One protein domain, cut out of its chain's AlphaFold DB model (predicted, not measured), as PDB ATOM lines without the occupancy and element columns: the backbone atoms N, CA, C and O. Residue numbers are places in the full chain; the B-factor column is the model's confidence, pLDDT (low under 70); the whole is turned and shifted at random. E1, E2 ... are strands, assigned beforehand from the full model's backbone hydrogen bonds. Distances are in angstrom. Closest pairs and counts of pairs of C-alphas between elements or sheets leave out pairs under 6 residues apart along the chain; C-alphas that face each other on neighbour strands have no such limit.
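This is residues 559 to 592 and 610 to 669 of the 880 residues of the protein "NOTCH2 protein" of Parcubacteria group bacterium GW2011_GWB1_36_5 (UniProt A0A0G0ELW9). Little regular structure is here: a small twisted sheet, E2, E1, E3, E4 in order, with long loops and, toward one end of the longest axis, a separate hairpin, E5 and E6. The 94 printed residues have six named strands, E1 to E6 along the chain, and no named helix; the class is all strand, with 27 residues in them, both sheets antiparallel. The whole is loose, radius of gyration of the C-alphas 16.8 A, spanning 58 by 34 by 20 A.

Find C-alpha 564 at (139.119, 125.630, 176.685), where E1, residues 564 to 567, begins. Next come E2, 581 to 583, E3, 613 to 619, 19.6 A long, E4, 646 to 650, 13.0 A, E5, 656 to 659, and E6, 664 to 667, ending at (165.845, 143.508, 180.577).

Look for antiparallel neighbours within hydrogen-bond range: N 583 and O 564, 2.8 A, in hairpin E1 and E2, at 147 degrees; N 567 and O 616, 2.9 A, between E1 and E3, at 145 degrees; N 615 and O 648, 2.8 A, in hairpin E3 and E4, at 145 degrees; N 657 and O 666, 2.9 A, in hairpin E5 and E6, at 137 degrees. E4 and E5 are apart.

Residues 593 to 609 are cut out, with C-alphas 592 and 610 28.8 A apart. The links E1 to E2 and E3 to E4 are long. Mean pLDDT of the printed part is 71.4; 41 residues are under 70, among them 624 to 639.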
ATOM      1  N   THR A 559     125.316 124.851 182.211       55.94
ATOM      2  CA  THR A 559     126.643 125.386 182.620       55.94
ATOM      3  C   THR A 559     127.823 124.503 182.177       55.94
ATOM      4  O   THR A 559     127.884 123.328 182.529       55.94
ATOM      5  N   PHE A 560     128.812 125.083 181.474       65.94
ATOM      6  CA  PHE A 560     129.961 124.357 180.886       65.94
ATOM      7  C   PHE A 560     131.323 124.942 181.320       65.94
ATOM      8  O   PHE A 560     131.847 125.852 180.676       65.94
ATOM      9  N   PRO A 561     131.922 124.472 182.430       65.38
ATOM     10  CA  PRO A 561     133.133 125.081 182.993       65.38
ATOM     11  C   PRO A 561     134.459 124.720 182.291       65.38
ATOM     12  O   PRO A 561     135.468 125.380 182.558       65.38
ATOM     13  N   TYR A 562     134.492 123.720 181.397       71.38
ATOM     14  CA  TYR A 562     135.718 123.211 180.750       71.38
ATOM     15  C   TYR A 562     135.779 123.549 179.252       71.38
ATOM     16  O   TYR A 562     136.021 122.688 178.408       71.38
ATOM     17  N   PHE A 563     135.553 124.822 178.923       75.56
ATOM     18  CA  PHE A 563     135.372 125.276 177.540       75.56
ATOM     19  C   PHE A 563     136.671 125.385 176.723       75.56
ATOM     20  O   PHE A 563     136.633 125.429 175.497       75.56
ATOM     21  N   PHE A 564     137.836 125.445 177.369       82.56
ATOM     22  CA  PHE A 564     139.119 125.630 176.685       82.56
ATOM     23  C   PHE A 564     140.143 124.597 177.137       82.56
ATOM     24  O   PHE A 564     140.264 124.303 178.326       82.56
ATOM     25  N   GLN A 565     140.934 124.102 176.191       86.38
ATOM     26  CA  GLN A 565     142.057 123.204 176.449       86.38
ATOM     27  C   GLN A 565     143.354 123.787 175.905       86.38
ATOM     28  O   GLN A 565     143.343 124.501 174.900       86.38
ATOM     29  N   LYS A 566     144.479 123.431 176.534       87.94
ATOM     30  CA  LYS A 566     145.825 123.714 176.022       87.94
ATOM     31  C   LYS A 566     146.720 122.475 175.994       87.94
ATOM     32  O   LYS A 566     146.608 121.609 176.859       87.94
ATOM     33  N   THR A 567     147.658 122.450 175.055       86.25
ATOM     34  CA  THR A 567     148.802 121.524 175.006       86.25
ATOM     35  C   THR A 567     150.058 122.261 174.529       86.25
ATOM     36  O   THR A 567     149.978 123.383 174.024       86.25
ATOM     37  N   THR A 568     151.232 121.662 174.711       87.25
ATOM     38  CA  THR A 568     152.527 122.221 174.279       87.25
ATOM     39  C   THR A 568     153.078 121.561 173.016       87.25
ATOM     40  O   THR A 568     154.096 122.011 172.497       87.25
ATOM     41  N   SER A 569     152.449 120.494 172.517       84.94
ATOM     42  CA  SER A 569     152.891 119.818 171.295       84.94
ATOM     43  C   SER A 569     151.750 119.114 170.567       84.94
ATOM     44  O   SER A 569     150.868 118.521 171.195       84.94
ATOM     45  N   VAL A 570     151.810 119.164 169.237       81.94
ATOM     46  CA  VAL A 570     150.935 118.438 168.313       81.94
ATOM     47  C   VAL A 570     151.787 117.705 167.271       81.94
ATOM     48  O   VAL A 570     152.904 118.136 166.983       81.94
ATOM     49  N   ASP A 571     151.286 116.600 166.725       81.19
ATOM     50  CA  ASP A 571     151.930 115.876 165.627       81.19
ATOM     51  C   ASP A 571     151.674 116.534 164.259       81.19
ATOM     52  O   ASP A 571     151.000 117.560 164.139       81.19
ATOM     53  N   ALA A 572     152.218 115.927 163.200       74.25
ATOM     54  CA  ALA A 572     152.057 116.391 161.822       74.25
ATOM     55  C   ALA A 572     150.596 116.376 161.324       74.25
ATOM     56  O   ALA A 572     150.290 117.051 160.343       74.25
ATOM     57  N   ASN A 573     149.704 115.646 162.001       73.38
ATOM     58  CA  ASN A 573     148.272 115.598 161.707       73.38
ATOM     59  C   ASN A 573     147.471 116.582 162.581       73.38
ATOM     60  O   ASN A 573     146.246 116.638 162.484       73.38
ATOM     61  N   GLY A 574     148.146 117.366 163.430       69.75
ATOM     62  CA  GLY A 574     147.528 118.344 164.316       69.75
ATOM     63  C   GLY A 574     146.913 117.739 165.578       69.75
ATOM     64  O   GLY A 574     146.144 118.424 166.245       69.75
ATOM     65  N   GLN A 575     147.228 116.494 165.940       79.31
ATOM     66  CA  GLN A 575     146.736 115.856 167.163       79.31
ATOM     67  C   GLN A 575     147.699 116.099 168.331       79.31
ATOM     68  O   GLN A 575     148.910 116.107 168.147       79.31
ATOM     69  N   SER A 576     147.189 116.304 169.553       79.56
ATOM     70  CA  SER A 576     148.049 116.566 170.721       79.56
ATOM     71  C   SER A 576     148.943 115.369 171.041       79.56
ATOM     72  O   SER A 576     148.444 114.291 171.349       79.56
ATOM     73  N   THR A 577     150.254 115.594 171.070       80.19
ATOM     74  CA  THR A 577     151.258 114.621 171.536       80.19
ATOM     75  C   THR A 577     151.709 114.881 172.974       80.19
ATOM     76  O   THR A 577     152.410 114.066 173.565       80.19
ATOM     77  N   GLY A 578     151.348 116.043 173.526       78.25
ATOM     78  CA  GLY A 578     151.644 116.447 174.899       78.25
ATOM     79  C   GLY A 578     150.453 116.282 175.843       78.25
ATOM     80  O   GLY A 578     149.343 115.944 175.429       78.25
ATOM     81  N   THR A 579     150.682 116.566 177.128       85.00
ATOM     82  CA  THR A 579     149.633 116.572 178.155       85.00
ATOM     83  C   THR A 579     148.596 117.657 177.859       85.00
ATOM     84  O   THR A 579     148.896 118.851 177.927       85.00
ATOM     85  N   VAL A 580     147.359 117.243 177.580       84.81
ATOM     86  CA  VAL A 580     146.220 118.156 177.435       84.81
ATOM     87  C   VAL A 580     145.772 118.621 178.816       84.81
ATOM     88  O   VAL A 580     145.517 117.810 179.700       84.81
ATOM     89  N   THR A 581     145.688 119.934 179.005       85.38
ATOM     90  CA  THR A 581     145.228 120.553 180.254       85.38
ATOM     91  C   THR A 581     143.951 121.339 179.994       85.38
ATOM     92  O   THR A 581     143.952 122.240 179.151       85.38
ATOM     93  N   ASP A 582     142.883 121.036 180.733       82.44
ATOM     94  CA  ASP A 582     141.669 121.848 180.722       82.44
ATOM     95  C   ASP A 582     141.888 123.168 181.472       82.44
ATOM     96  O   ASP A 582     142.464 123.208 182.562       82.44
ATOM     97  N   LEU A 583     141.412 124.266 180.893       77.38
ATOM     98  CA  LEU A 583     141.419 125.588 181.503       77.38
ATOM     99  C   LEU A 583     140.055 125.814 182.158       77.38
ATOM    100  O   LEU A 583     139.094 126.219 181.506       77.38
ATOM    101  N   THR A 584     139.970 125.519 183.453       68.06
ATOM    102  CA  THR A 584     138.744 125.672 184.246       68.06
ATOM    103  C   THR A 584     138.345 127.138 184.343       68.06
ATOM    104  O   THR A 584     139.068 127.926 184.960       68.06
ATOM    105  N   SER A 585     137.191 127.509 183.792       57.94
ATOM    106  CA  SER A 585     136.624 128.836 184.034       57.94
ATOM    107  C   SER A 585     136.125 128.930 185.484       57.94
ATOM    108  O   SER A 585     135.277 128.131 185.879       57.94
ATOM    109  N   PRO A 586     136.599 129.895 186.297       49.22
ATOM    110  CA  PRO A 586     136.140 130.081 187.671       49.22
ATOM    111  C   PRO A 586     134.750 130.726 187.750       49.22
ATOM    112  O   PRO A 586     134.241 130.951 188.845       49.22
ATOM    113  N   VAL A 587     134.117 131.032 186.614       44.88
ATOM    114  CA  VAL A 587     132.796 131.651 186.582       44.88
ATOM    115  C   VAL A 587     131.857 130.787 185.759       44.88
ATOM    116  O   VAL A 587     131.992 130.659 184.543       44.88
ATOM    117  N   SER A 588     130.859 130.251 186.457       45.50
ATOM    118  CA  SER A 588     129.556 129.874 185.922       45.50
ATOM    119  C   SER A 588     128.941 131.082 185.205       45.50
ATOM    120  O   SER A 588     128.113 131.795 185.767       45.50
ATOM    121  N   LYS A 589     129.386 131.370 183.982       46.66
ATOM    122  CA  LYS A 589     128.810 132.411 183.129       46.66
ATOM    123  C   LYS A 589     128.085 131.784 181.951       46.66
ATOM    124  O   LYS A 589     128.321 132.173 180.819       46.66
ATOM    125  N   THR A 590     127.184 130.849 182.228       40.56
ATOM    126  CA  THR A 590     126.106 130.518 181.298       40.56
ATOM    127  C   THR A 590     124.882 130.052 182.078       40.56
ATOM    128  O   THR A 590     124.799 128.928 182.553       40.56
ATOM    129  N   THR A 591     123.858 130.888 182.135       40.34
ATOM    130  CA  THR A 591     122.568 130.397 181.656       40.34
ATOM    131  C   THR A 591     122.426 130.923 180.235       40.34
ATOM    132  O   THR A 591     121.715 131.889 179.980       40.34
ATOM    133  N   THR A 592     123.180 130.346 179.297       41.25
ATOM    134  CA  THR A 592     122.949 130.605 177.876       41.25
ATOM    135  C   THR A 592     122.037 129.533 177.330       41.25
ATOM    136  O   THR A 592     122.259 128.340 177.524       41.25
ATOM    137  N   LEU A 610     150.796 132.498 181.127       77.81
ATOM    138  CA  LEU A 610     151.644 131.645 180.295       77.81
ATOM    139  C   LEU A 610     153.082 132.174 180.303       77.81
ATOM    140  O   LEU A 610     153.306 133.380 180.233       77.81
ATOM    141  N   VAL A 611     154.061 131.271 180.378       81.38
ATOM    142  CA  VAL A 611     155.482 131.616 180.182       81.38
ATOM    143  C   VAL A 611     155.830 131.591 178.691       81.38
ATOM    144  O   VAL A 611     155.139 130.879 177.956       81.38
ATOM    145  N   PRO A 612     156.879 132.302 178.231       82.69
ATOM    146  CA  PRO A 612     157.280 132.300 176.829       82.69
ATOM    147  C   PRO A 612     157.490 130.885 176.281       82.69
ATOM    148  O   PRO A 612     158.384 130.166 176.726       82.69
ATOM    149  N   ASN A 613     156.612 130.476 175.366       81.44
ATOM    150  CA  ASN A 613     156.609 129.190 174.673       81.44
ATOM    151  C   ASN A 613     155.538 129.214 173.566       81.44
ATOM    152  O   ASN A 613     154.698 130.119 173.518       81.44
ATOM    153  N   THR A 614     155.527 128.194 172.716       84.19
ATOM    154  CA  THR A 614     154.415 127.921 171.804       84.19
ATOM    155  C   THR A 614     153.425 126.976 172.479       84.19
ATOM    156  O   THR A 614     153.782 125.891 172.936       84.19
ATOM    157  N   TYR A 615     152.169 127.403 172.545       85.19
ATOM    158  CA  TYR A 615     151.044 126.620 173.037       85.19
ATOM    159  C   TYR A 615     150.053 126.389 171.907       85.19
ATOM    160  O   TYR A 615     149.960 127.171 170.964       85.19
ATOM    161  N   TYR A 616     149.270 125.332 172.042       86.06
ATOM    162  CA  TYR A 616     148.194 124.986 171.131       86.06
ATOM    163  C   TYR A 616     146.903 124.978 171.938       86.06
ATOM    164  O   TYR A 616     146.832 124.296 172.961       86.06
ATOM    165  N   LEU A 617     145.912 125.773 171.529       86.31
ATOM    166  CA  LEU A 617     144.632 125.925 172.225       86.31
ATOM    167  C   LEU A 617     143.470 125.474 171.339       86.31
ATOM    168  O   LEU A 617     143.497 125.679 170.130       86.31
ATOM    169  N   ARG A 618     142.430 124.897 171.940       83.38
ATOM    170  CA  ARG A 618     141.161 124.587 171.259       83.38
ATOM    171  C   ARG A 618     139.967 124.853 172.169       83.38
ATOM    172  O   ARG A 618     140.120 124.868 173.393       83.38
ATOM    173  N   ALA A 619     138.798 125.038 171.563       80.06
ATOM    174  CA  ALA A 619     137.530 125.178 172.270       80.06
ATOM    175  C   ALA A 619     136.798 123.830 172.362       80.06
ATOM    176  O   ALA A 619     136.861 123.020 171.434       80.06
ATOM    177  N   CYS A 620     136.102 123.622 173.474       74.88
ATOM    178  CA  CYS A 620     135.259 122.471 173.743       74.88
ATOM    179  C   CYS A 620     133.860 122.935 174.154       74.88
ATOM    180  O   CYS A 620     133.704 123.623 175.159       74.88
ATOM    181  N   ALA A 621     132.852 122.574 173.367       71.31
ATOM    182  CA  ALA A 621     131.450 122.783 173.695       71.31
ATOM    183  C   ALA A 621     130.941 121.639 174.585       71.31
ATOM    184  O   ALA A 621     131.530 120.566 174.600       71.31
ATOM    185  N   ASP A 622     129.892 121.892 175.372       66.81
ATOM    186  CA  ASP A 622     129.184 120.906 176.213       66.81
ATOM    187  C   ASP A 622     130.020 120.179 177.301       66.81
ATOM    188  O   ASP A 622     129.489 119.553 178.213       66.81
ATOM    189  N   LYS A 623     131.347 120.347 177.336       72.56
ATOM    190  CA  LYS A 623     132.228 119.668 178.295       72.56
ATOM    191  C   LYS A 623     132.003 120.163 179.732       72.56
ATOM    192  O   LYS A 623     132.489 121.219 180.154       72.56
ATOM    193  N   SER A 624     131.310 119.345 180.518       69.00
ATOM    194  CA  SER A 624     130.974 119.620 181.921       69.00
ATOM    195  C   SER A 624     131.973 119.042 182.924       69.00
ATOM    196  O   SER A 624     131.972 119.432 184.092       69.00
ATOM    197  N   SER A 625     132.874 118.163 182.469       68.50
ATOM    198  CA  SER A 625     133.957 117.586 183.271       68.50
ATOM    199  C   SER A 625     135.259 117.412 182.482       68.50
ATOM    200  O   SER A 625     135.257 117.170 181.268       68.50
ATOM    201  N   ALA A 626     136.393 117.435 183.190       64.88
ATOM    202  CA  ALA A 626     137.708 117.141 182.615       64.88
ATOM    203  C   ALA A 626     137.768 115.755 181.935       64.88
ATOM    204  O   ALA A 626     138.435 115.581 180.915       64.88
ATOM    205  N   ALA A 627     136.970 114.794 182.416       63.56
ATOM    206  CA  ALA A 627     136.877 113.440 181.872       63.56
ATOM    207  C   ALA A 627     136.141 113.329 180.517       63.56
ATOM    208  O   ALA A 627     136.238 112.286 179.884       63.56
ATOM    209  N   GLY A 628     135.459 114.383 180.040       58.62
ATOM    210  CA  GLY A 628     134.897 114.417 178.675       58.62
ATOM    211  C   GLY A 628     133.379 114.324 178.541       58.62
ATOM    212  O   GLY A 628     132.914 114.374 177.415       58.62
ATOM    213  N   GLY A 629     132.615 114.244 179.633       62.38
ATOM    214  CA  GLY A 629     131.147 114.152 179.553       62.38
ATOM    215  C   GLY A 629     130.431 115.478 179.251       62.38
ATOM    216  O   GLY A 629     130.816 116.519 179.806       62.38
ATOM    217  N   GLY A 630     129.393 115.399 178.412       64.62
ATOM    218  CA  GLY A 630     128.383 116.421 178.119       64.62
ATOM    219  C   GLY A 630     127.227 116.479 179.127       64.62
ATOM    220  O   GLY A 630     127.102 115.586 179.969       64.62
ATOM    221  N   VAL A 631     126.402 117.534 179.102       57.50
ATOM    222  CA  VAL A 631     125.091 117.579 179.815       57.50
ATOM    223  C   VAL A 631     123.936 117.700 178.821       57.50
ATOM    224  O   VAL A 631     122.793 117.373 179.155       57.50
ATOM    225  N   ILE A 632     124.214 118.161 177.604       64.06
ATOM    226  CA  ILE A 632     123.271 118.158 176.493       64.06
ATOM    227  C   ILE A 632     123.441 116.831 175.756       64.06
ATOM    228  O   ILE A 632     124.501 116.563 175.223       64.06
ATOM    229  N   ASN A 633     122.387 116.012 175.698       60.81
ATOM    230  CA  ASN A 633     122.445 114.776 174.919       60.81
ATOM    231  C   ASN A 633     122.557 115.098 173.424       60.81
ATOM    232  O   ASN A 633     121.581 115.543 172.807       60.81
ATOM    233  N   GLU A 634     123.710 114.801 172.840       64.25
ATOM    234  CA  GLU A 634     123.961 114.901 171.403       64.25
ATOM    235  C   GLU A 634     124.086 113.502 170.777       64.25
ATOM    236  O   GLU A 634     124.184 112.481 171.459       64.25
ATOM    237  N   SER A 635     124.040 113.407 169.444       59.78
ATOM    238  CA  SER A 635     124.154 112.110 168.755       59.78
ATOM    239  C   SER A 635     125.546 111.473 168.869       59.78
ATOM    240  O   SER A 635     125.693 110.290 168.565       59.78
ATOM    241  N   ASP A 636     126.558 112.250 169.263       62.97
ATOM    242  CA  ASP A 636     127.944 111.813 169.424       62.97
ATOM    243  C   ASP A 636     128.644 112.608 170.540       62.97
ATOM    244  O   ASP A 636     129.306 113.609 170.293       62.97
ATOM    245  N   GLU A 637     128.534 112.109 171.770       65.31
ATOM    246  CA  GLU A 637     129.187 112.651 172.977       65.31
ATOM    247  C   GLU A 637     130.734 112.645 172.916       65.31
ATOM    248  O   GLU A 637     131.413 113.114 173.830       65.31
ATOM    249  N   GLY A 638     131.332 112.056 171.872       62.66
ATOM    250  CA  GLY A 638     132.781 111.924 171.719       62.66
ATOM    251  C   GLY A 638     133.472 113.120 171.061       62.66
ATOM    252  O   GLY A 638     134.705 113.177 171.066       62.66
ATOM    253  N   ASN A 639     132.722 114.073 170.497       68.62
ATOM    254  CA  ASN A 639     133.262 115.124 169.623       68.62
ATOM    255  C   ASN A 639     133.162 116.550 170.193       68.62
ATOM    256  O   ASN A 639     133.404 117.525 169.484       68.62
ATOM    257  N   ASN A 640     132.925 116.657 171.498       73.88
ATOM    258  CA  ASN A 640     132.700 117.892 172.255       73.88
ATOM    259  C   ASN A 640     133.829 118.943 172.145       73.88
ATOM    260  O   ASN A 640     133.703 120.052 172.652       73.88
ATOM    261  N   CYS A 641     134.957 118.638 171.501       76.62
ATOM    262  CA  CYS A 641     136.054 119.570 171.258       76.62
ATOM    263  C   CYS A 641     136.321 119.752 169.766       76.62
ATOM    264  O   CYS A 641     136.358 118.782 169.011       76.62
ATOM    265  N   GLY A 642     136.630 120.987 169.361       71.75
ATOM    266  CA  GLY A 642     137.060 121.283 167.996       71.75
ATOM    267  C   GLY A 642     138.239 120.401 167.565       71.75
ATOM    268  O   GLY A 642     139.191 120.193 168.325       71.75
ATOM    269  N   GLY A 643     138.175 119.875 166.339       67.00
ATOM    270  CA  GLY A 643     139.171 118.936 165.811       67.00
ATOM    271  C   GLY A 643     140.551 119.548 165.547       67.00
ATOM    272  O   GLY A 643     141.539 118.820 165.520       67.00
ATOM    273  N   SER A 644     140.647 120.873 165.394       77.88
ATOM    274  CA  SER A 644     141.901 121.574 165.091       77.88
ATOM    275  C   SER A 644     142.374 122.434 166.260       77.88
ATOM    276  O   SER A 644     141.587 123.143 166.888       77.88
ATOM    277  N   TRP A 645     143.680 122.398 166.529       84.56
ATOM    278  CA  TRP A 645     144.320 123.258 167.518       84.56
ATOM    279  C   TRP A 645     144.821 124.563 166.893       84.56
ATOM    280  O   TRP A 645     145.451 124.564 165.837       84.56
ATOM    281  N   THR A 646     144.610 125.672 167.591       85.81
ATOM    282  CA  THR A 646     145.108 127.000 167.226       85.81
ATOM    283  C   THR A 646     146.451 127.260 167.896       85.81
ATOM    284  O   THR A 646     146.588 127.110 169.110       85.81
ATOM    285  N   THR A 647     147.446 127.687 167.117       85.62
ATOM    286  CA  THR A 647     148.789 127.993 167.635       85.62
ATOM    287  C   THR A 647     148.816 129.374 168.291       85.62
ATOM    288  O   THR A 647     148.398 130.361 167.689       85.62
ATOM    289  N   VAL A 648     149.351 129.454 169.509       84.38
ATOM    290  CA  VAL A 648     149.555 130.689 170.273       84.38
ATOM    291  C   VAL A 648     151.004 130.751 170.740       84.38
ATOM    292  O   VAL A 648     151.444 129.949 171.562       84.38
ATOM    293  N   THR A 649     151.746 131.735 170.240       82.81
ATOM    294  CA  THR A 649     153.136 131.967 170.647       82.81
ATOM    295  C   THR A 649     153.190 133.079 171.680       82.81
ATOM    296  O   THR A 649     152.824 134.220 171.404       82.81
ATOM    297  N   VAL A 650     153.680 132.747 172.872       82.75
ATOM    298  CA  VAL A 650     153.955 133.712 173.935       82.75
ATOM    299  C   VAL A 650     155.439 134.045 173.879       82.75
ATOM    300  O   VAL A 650     156.282 133.156 173.976       82.75
ATOM    301  N   ALA A 651     155.764 135.323 173.722       80.06
ATOM    302  CA  ALA A 651     157.134 135.821 173.702       80.06
ATOM    303  C   ALA A 651     157.313 136.920 174.753       80.06
ATOM    304  O   ALA A 651     156.354 137.580 175.154       80.06
ATOM    305  N   CYS A 652     158.555 137.124 175.195       76.94
ATOM    306  CA  CYS A 652     158.897 138.304 175.979       76.94
ATOM    307  C   CYS A 652     158.670 139.577 175.144       76.94
ATOM    308  O   CYS A 652     158.869 139.576 173.928       76.94
ATOM    309  N   VAL A 653     158.262 140.668 175.800       74.94
ATOM    310  CA  VAL A 653     158.112 141.974 175.145       74.94
ATOM    311  C   VAL A 653     159.446 142.418 174.535       74.94
ATOM    312  O   VAL A 653     160.514 142.130 175.084       74.94
ATOM    313  N   SER A 654     159.383 143.109 173.393       66.50
ATOM    314  CA  SER A 654     160.569 143.568 172.658       66.50
ATOM    315  C   SER A 654     161.569 144.272 173.589       66.50
ATOM    316  O   SER A 654     161.191 145.177 174.331       66.50
ATOM    317  N   GLY A 655     162.833 143.828 173.578       57.69
ATOM    318  CA  GLY A 655     163.905 144.343 174.447       57.69
ATOM    319  C   GLY A 655     164.168 143.555 175.741       57.69
ATOM    320  O   GLY A 655     165.064 143.922 176.504       57.69
ATOM    321  N   THR A 656     163.447 142.459 175.994       71.25
ATOM    322  CA  THR A 656     163.681 141.566 177.146       71.25
ATOM    323  C   THR A 656     163.959 140.127 176.702       71.25
ATOM    324  O   THR A 656     163.480 139.690 175.656       71.25
ATOM    325  N   THR A 657     164.738 139.374 177.483       69.69
ATOM    326  CA  THR A 657     165.046 137.955 177.224       69.69
ATOM    327  C   THR A 657     164.534 137.077 178.357       69.69
ATOM    328  O   THR A 657     164.597 137.464 179.527       69.69
ATOM    329  N   TRP A 658     164.030 135.886 178.026       79.94
ATOM    330  CA  TRP A 658     163.543 134.938 179.026       79.94
ATOM    331  C   TRP A 658     164.701 134.383 179.855       79.94
ATOM    332  O   TRP A 658     165.593 133.720 179.327       79.94
ATOM    333  N   ASN A 659     164.677 134.634 181.162       74.75
ATOM    334  CA  ASN A 659     165.602 134.012 182.095       74.75
ATOM    335  C   ASN A 659     164.986 132.703 182.610       74.75
ATOM    336  O   ASN A 659     163.994 132.704 183.341       74.75
ATOM    337  N   THR A 660     165.588 131.576 182.231       68.50
ATOM    338  CA  THR A 660     165.108 130.230 182.581       68.50
ATOM    339  C   THR A 660     165.175 129.932 184.079       68.50
ATOM    340  O   THR A 660     164.390 129.120 184.564       68.50
ATOM    341  N   SER A 661     166.073 130.593 184.815       67.56
ATOM    342  CA  SER A 661     166.280 130.384 186.253       67.56
ATOM    343  C   SER A 661     165.296 131.186 187.102       67.56
ATOM    344  O   SER A 661     164.734 130.651 188.054       67.56
ATOM    345  N   SER A 662     165.049 132.453 186.755       68.50
ATOM    346  CA  SER A 662     164.095 133.308 187.478       68.50
ATOM    347  C   SER A 662     162.657 133.186 186.972       68.50
ATOM    348  O   SER A 662     161.753 133.724 187.604       68.50
ATOM    349  N   LYS A 663     162.435 132.494 185.844       73.88
ATOM    350  CA  LYS A 663     161.139 132.403 185.149       73.88
ATOM    351  C   LYS A 663     160.499 133.780 184.921       73.88
ATOM    352  O   LYS A 663     159.287 133.948 185.065       73.88
ATOM    353  N   THR A 664     161.314 134.770 184.565       72.38
ATOM    354  CA  THR A 664     160.878 136.138 184.265       72.38
ATOM    355  C   THR A 664     161.566 136.660 183.006       72.38
ATOM    356  O   THR A 664     162.698 136.285 182.694       72.38
ATOM    357  N   CYS A 665     160.886 137.539 182.268       71.06
ATOM    358  CA  CYS A 665     161.539 138.332 181.231       71.06
ATOM    359  C   CYS A 665     162.408 139.381 181.929       71.06
ATOM    360  O   CYS A 665     161.898 140.210 182.681       71.06
ATOM    361  N   VAL A 666     163.718 139.321 181.707       68.31
ATOM    362  CA  VAL A 666     164.662 140.305 182.240       68.31
ATOM    363  C   VAL A 666     165.052 141.268 181.131       68.31
ATOM    364  O   VAL A 666     165.178 140.879 179.967       68.31
ATOM    365  N   THR A 667     165.230 142.538 181.480       53.16
ATOM    366  CA  THR A 667     165.845 143.508 180.577       53.16
ATOM    367  C   THR A 667     167.239 143.011 180.235       53.16
ATOM    368  O   THR A 667     168.036 142.745 181.138       53.16
ATOM    369  N   ASN A 668     167.537 142.895 178.943       55.84
ATOM    370  CA  ASN A 668     168.923 142.765 178.511       55.84
ATOM    371  C   ASN A 668     169.711 143.956 179.108       55.84
ATOM    372  O   ASN A 668     169.103 145.024 179.277       55.84
ATOM    373  N   PRO A 669     171.015 143.843 179.439       54.97
ATOM    374  CA  PRO A 669     171.806 145.035 179.736       54.97
ATOM    375  C   PRO A 669     171.557 146.035 178.600       54.97
ATOM    376  O   PRO A 669     171.538 145.599 177.440       54.97
TER     377      PRO A 669